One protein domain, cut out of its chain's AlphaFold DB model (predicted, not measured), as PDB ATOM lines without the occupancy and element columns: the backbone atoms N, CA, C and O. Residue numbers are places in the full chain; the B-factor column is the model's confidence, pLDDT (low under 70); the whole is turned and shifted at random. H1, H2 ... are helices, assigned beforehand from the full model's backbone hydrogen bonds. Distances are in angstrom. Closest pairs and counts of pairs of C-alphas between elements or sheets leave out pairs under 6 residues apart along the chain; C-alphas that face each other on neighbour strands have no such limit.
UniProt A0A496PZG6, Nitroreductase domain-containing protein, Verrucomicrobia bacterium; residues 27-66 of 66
ATOM      1  N   ALA A  27     -22.412  39.934 -32.466       96.62
ATOM      2  CA  ALA A  27     -22.114  41.211 -31.809       96.62
ATOM      3  C   ALA A  27     -22.242  41.133 -30.277       96.62
ATOM      4  O   ALA A  27     -21.317  41.497 -29.562       96.62
ATOM      5  N   GLU A  28     -23.323  40.533 -29.775       98.06
ATOM      6  CA  GLU A  28     -23.557  40.346 -28.336       98.06
ATOM      7  C   GLU A  28     -22.459  39.521 -27.639       98.06
ATOM      8  O   GLU A  28     -22.057  39.816 -26.515       98.06
ATOM      9  N   THR A  29     -21.937  38.499 -28.323       98.06
ATOM     10  CA  THR A  29     -20.868  37.644 -27.794       98.06
ATOM     11  C   THR A  29     -19.544  38.398 -27.786       98.06
ATOM     12  O   THR A  29     -18.769  38.294 -26.836       98.06
ATOM     13  N   TRP A  30     -19.287  39.172 -28.841       97.12
ATOM     14  CA  TRP A  30     -18.107  40.019 -28.934       97.12
ATOM     15  C   TRP A  30     -18.097  41.099 -27.846       97.12
ATOM     16  O   TRP A  30     -17.086  41.274 -27.166       97.12
ATOM     17  N   ASP A  31     -19.228  41.764 -27.624       97.25
ATOM     18  CA  ASP A  31     -19.362  42.794 -26.596       97.25
ATOM     19  C   ASP A  31     -19.129  42.214 -25.200       97.25
ATOM     20  O   ASP A  31     -18.355  42.769 -24.418       97.25
ATOM     21  N   ALA A  32     -19.714  41.048 -24.902       98.19
ATOM     22  CA  ALA A  32     -19.470  40.341 -23.647       98.19
ATOM     23  C   ALA A  32     -17.984  39.980 -23.461       98.19
ATOM     24  O   ALA A  32     -17.435  40.156 -22.370       98.19
ATOM     25  N   LEU A  33     -17.308  39.530 -24.525       97.12
ATOM     26  CA  LEU A  33     -15.875  39.237 -24.497       97.12
ATOM     27  C   LEU A  33     -15.057  40.493 -24.174       97.12
ATOM     28  O   LEU A  33     -14.231  40.457 -23.263       97.12
ATOM     29  N   VAL A  34     -15.303  41.611 -24.860       96.81
ATOM     30  CA  VAL A  34     -14.580  42.871 -24.620       96.81
ATOM     31  C   VAL A  34     -14.820  43.381 -23.199       96.81
ATOM     32  O   VAL A  34     -13.868  43.765 -22.521       96.81
ATOM     33  N   GLN A  35     -16.062  43.331 -22.709       97.69
ATOM     34  CA  GLN A  35     -16.377  43.710 -21.329       97.69
ATOM     35  C   GLN A  35     -15.633  42.837 -20.311       97.69
ATOM     36  O   GLN A  35     -15.124  43.357 -19.319       97.69
ATOM     37  N   SER A  36     -15.484  41.534 -20.572       97.25
ATOM     38  CA  SER A  36     -14.717  40.649 -19.685       97.25
ATOM     39  C   SER A  36     -13.243  41.062 -19.555       97.25
ATOM     40  O   SER A  36     -12.680  40.970 -18.466       97.25
ATOM     41  N   LEU A  37     -12.634  41.580 -20.631       96.88
ATOM     42  CA  LEU A  37     -11.252  42.068 -20.618       96.88
ATOM     43  C   LEU A  37     -11.104  43.330 -19.760       96.88
ATOM     44  O   LEU A  37     -10.126  43.470 -19.029       96.88
ATOM     45  N   VAL A  38     -12.078  44.241 -19.836       95.38
ATOM     46  CA  VAL A  38     -12.103  45.484 -19.046       95.38
ATOM     47  C   VAL A  38     -12.285  45.188 -17.558       95.38
ATOM     48  O   VAL A  38     -11.618  45.793 -16.723       95.38
ATOM     49  N   LEU A  39     -13.159  44.236 -17.229       96.56
ATOM     50  CA  LEU A  39     -13.499  43.868 -15.852       96.56
ATOM     51  C   LEU A  39     -12.472  42.936 -15.190       96.56
ATOM     52  O   LEU A  39     -12.636  42.579 -14.021       96.56
ATOM     53  N   ALA A  40     -11.419  42.534 -15.906       97.44
ATOM     54  CA  ALA A  40     -10.363  41.709 -15.345       97.44
ATOM     55  C   ALA A  40      -9.670  42.420 -14.161       97.44
ATOM     56  O   ALA A  40      -9.469  43.639 -14.182       97.44
ATOM     57  N   PRO A  41      -9.266  41.683 -13.111       97.50
ATOM     58  CA  PRO A  41      -8.555  42.281 -11.994       97.50
ATOM     59  C   PRO A  41      -7.176  42.789 -12.435       97.50
ATOM     60  O   PRO A  41      -6.463  42.148 -13.207       97.50
ATOM     61  N   SER A  42      -6.770  43.933 -11.892       97.75
ATOM     62  CA  SER A  42      -5.416  44.479 -12.023       97.75
ATOM     63  C   SER A  42      -4.887  44.888 -10.656       97.75
ATOM     64  O   SER A  42      -5.660  45.174  -9.739       97.75
ATOM     65  N   SER A  43      -3.561  44.926 -10.510       97.00
ATOM     66  CA  SER A  43      -2.932  45.433  -9.288       97.00
ATOM     67  C   SER A  43      -3.447  46.843  -8.988       97.00
ATOM     68  O   SER A  43      -3.441  47.699  -9.873       97.00
ATOM     69  N   PHE A  44      -3.964  47.057  -7.775       96.62
ATOM     70  CA  PHE A  44      -4.601  48.311  -7.342       96.62
ATOM     71  C   PHE A  44      -5.743  48.826  -8.248       96.62
ATOM     72  O   PHE A  44      -6.117  49.991  -8.153       96.62
ATOM     73  N   GLY A  45      -6.304  47.995  -9.133       95.19
ATOM     74  CA  GLY A  45      -7.360  48.408 -10.066       95.19
ATOM     75  C   GLY A  45      -6.908  49.384 -11.161       95.19
ATOM     76  O   GLY A  45      -7.755  50.034 -11.769       95.19
ATOM     77  N   VAL A  46      -5.600  49.503 -11.423       96.38
ATOM     78  CA  VAL A  46      -5.038  50.524 -12.335       96.38
ATOM     79  C   VAL A  46      -5.318  50.277 -13.816       96.38
ATOM     80  O   VAL A  46      -5.146  51.191 -14.616       96.38
ATOM     81  N   GLN A  47      -5.732  49.059 -14.184       96.81
ATOM     82  CA  GLN A  47      -6.111  48.665 -15.548       96.81
ATOM     83  C   GLN A  47      -5.105  49.160 -16.612       96.81
ATOM     84  O   GLN A  47      -5.469  49.919 -17.515       96.81
ATOM     85  N   PRO A  48      -3.813  48.774 -16.529       96.06
ATOM     86  CA  PRO A  48      -2.743  49.368 -17.329       96.06
ATOM     87  C   PRO A  48      -2.681  48.771 -18.746       96.06
ATOM     88  O   PRO A  48      -1.607  48.551 -19.299       96.06
ATOM     89  N   TRP A  49      -3.836  48.466 -19.330       96.38
ATOM     90  CA  TRP A  49      -3.973  47.853 -20.641       96.38
ATOM     91  C   TRP A  49      -4.636  48.794 -21.643       96.38
ATOM     92  O   TRP A  49      -5.357  49.745 -21.315       96.38
ATOM     93  N   ARG A  50      -4.375  48.503 -22.914       95.69
ATOM     94  CA  ARG A  50      -5.098  49.027 -24.067       95.69
ATOM     95  C   ARG A  50      -5.410  47.843 -24.965       95.69
ATOM     96  O   ARG A  50      -4.521  47.051 -25.261       95.69
ATOM     97  N   PHE A  51      -6.663  47.734 -25.383       95.44
ATOM     98  CA  PHE A  51      -7.096  46.703 -26.315       95.44
ATOM     99  C   PHE A  51      -7.269  47.339 -27.690       95.44
ATOM    100  O   PHE A  51      -8.003  48.315 -27.836       95.44
ATOM    101  N   LEU A  52      -6.565  46.804 -28.684       94.25
ATOM    102  CA  LEU A  52      -6.681  47.221 -30.077       94.25
ATOM    103  C   LEU A  52      -7.496  46.165 -30.823       94.25
ATOM    104  O   LEU A  52      -7.108  44.999 -30.867       94.25
ATOM    105  N   VAL A  53      -8.625  46.569 -31.400       93.88
ATOM    106  CA  VAL A  53      -9.481  45.683 -32.195       93.88
ATOM    107  C   VAL A  53      -9.124  45.844 -33.671       93.88
ATOM    108  O   VAL A  53      -9.402  46.881 -34.269       93.88
ATOM    109  N   VAL A  54      -8.504  44.819 -34.259       93.62
ATOM    110  CA  VAL A  54      -8.044  44.831 -35.658       93.62
ATOM    111  C   VAL A  54      -9.014  44.048 -36.549       93.62
ATOM    112  O   VAL A  54      -8.879  42.837 -36.763       93.62
ATOM    113  N   ASN A  55     -10.007  44.765 -37.072       91.94
ATOM    114  CA  ASN A  55     -10.994  44.228 -38.017       91.94
ATOM    115  C   ASN A  55     -10.672  44.555 -39.478       91.94
ATOM    116  O   ASN A  55     -11.148  43.858 -40.370       91.94
ATOM    117  N   ASP A  56      -9.866  45.589 -39.715       94.50
ATOM    118  CA  ASP A  56      -9.436  45.970 -41.056       94.50
ATOM    119  C   ASP A  56      -8.516  44.886 -41.667       94.50
ATOM    120  O   ASP A  56      -7.487  44.554 -41.064       94.50
ATOM    121  N   PRO A  57      -8.865  44.307 -42.836       91.88
ATOM    122  CA  PRO A  57      -8.095  43.222 -43.441       91.88
ATOM    123  C   PRO A  57      -6.660  43.603 -43.803       91.88
ATOM    124  O   PRO A  57      -5.770  42.758 -43.705       91.88
ATOM    125  N   ASP A  58      -6.416  44.846 -44.219       94.31
ATOM    126  CA  ASP A  58      -5.078  45.279 -44.622       94.31
ATOM    127  C   ASP A  58      -4.180  45.494 -43.403       94.31
ATOM    128  O   ASP A  58      -3.048  45.007 -43.376       94.31
ATOM    129  N   THR A  59      -4.719  46.077 -42.333       93.69
ATOM    130  CA  THR A  59      -4.051  46.150 -41.028       93.69
ATOM    131  C   THR A  59      -3.750  44.751 -40.481       93.69
ATOM    132  O   THR A  59      -2.670  44.524 -39.935       93.69
ATOM    133  N   ARG A  60      -4.658  43.778 -40.666       92.00
ATOM    134  CA  ARG A  60      -4.452  42.389 -40.219       92.00
ATOM    135  C   ARG A  60      -3.241  41.728 -40.891       92.00
ATOM    136  O   ARG A  60      -2.470  41.065 -40.207       92.00
ATOM    137  N   LYS A  61      -3.038  41.942 -42.195       92.31
ATOM    138  CA  LYS A  61      -1.872  41.403 -42.929       92.31
ATOM    139  C   LYS A  61      -0.546  41.959 -42.404       92.31
ATOM    140  O   LYS A  61       0.454  41.246 -42.373       92.31
ATOM    141  N   VAL A  62      -0.533  43.232 -41.993       91.56
ATOM    142  CA  VAL A  62       0.661  43.884 -41.433       91.56
ATOM    143  C   VAL A  62       1.050  43.253 -40.095       91.56
ATOM    144  O   VAL A  62       2.223  42.972 -39.880       91.56
ATOM    145  N   VAL A  63       0.076  42.997 -39.212       88.94
ATOM    146  CA  VAL A  63       0.348  42.432 -37.875       88.94
ATOM    147  C   VAL A  63       0.641  40.931 -37.881       88.94
ATOM    148  O   VAL A  63       1.245  40.443 -36.937       88.94
ATOM    149  N   GLU A  64       0.250  40.195 -38.926       79.81
ATOM    150  CA  GLU A  64       0.521  38.751 -39.053       79.81
ATOM    151  C   GLU A  64       2.022  38.411 -39.102       79.81
ATOM    152  O   GLU A  64       2.415  37.293 -38.784       79.81
ATOM    153  N   HIS A  65       2.867  39.374 -39.475       64.06
ATOM    154  CA  HIS A  65       4.311  39.187 -39.641       64.06
ATOM    155  C   HIS A  65       5.149  39.661 -38.437       64.06
ATOM    156  O   HIS A  65       6.372  39.759 -38.557       64.06
ATOM    157  N   VAL A  66       4.507  39.986 -37.307       55.00
ATOM    158  CA  VAL A  66       5.158  40.384 -36.042       55.00
ATOM    159  C   VAL A  66       5.255  39.185 -35.108       55.00
ATOM    160  O   VAL A  66       6.349  38.986 -34.536       55.00
TER     161      VAL A  66
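AT A GLANCE: This is residues 27 to 66 of the 66 residues of the protein "Nitroreductase domain-containing protein" of Verrucomicrobia bacterium (UniProt A0A496PZG6). An open, flat V: H1 makes one arm, the chain turns back near residues 40 to 46, and the extended stretch after them makes the longer arm, with the short helix H2 at its far end, away from H1. The printed part has 40 residues with two named helices, H1 then H2, and no named strand; the class is all helix, though just 19 residues are in named elements. It is only just loose, close to extended, with a radius of gyration of the C-alphas of 13.4 A and spans of 37 by 26 by 10 A.

IN THESE COORDINATES: H1, residues 27 to 38, begins at C-alpha 27 (-22.114, 41.211, -31.809) and is 16.8 A long. H2, residues 57 to 63, is 10.1 A long and ends at C-alpha 63 (0.348, 42.432, -37.875).

HOW THE PARTS SIT: H1 and H2 are apart, with no C-alpha of one within 8 A of the other. In both, every O i to N i+4 pair is within hydrogen-bond range. Residues 27 to 33 of H1, residues 40 to 46, and residues 55 to 62, of which 57 to 62 belong to H2, stand free.

THE WHOLE: The C-alphas farthest apart, those of Phe 44 and Asp 58, are 37.4 A apart. The link from H1 to H2, residues 39 to 56, is long. The printed part has no cut and ends at the chain's last residue, Val 66. Its mean pLDDT is 93.3; residues 65 to 66 are under 70.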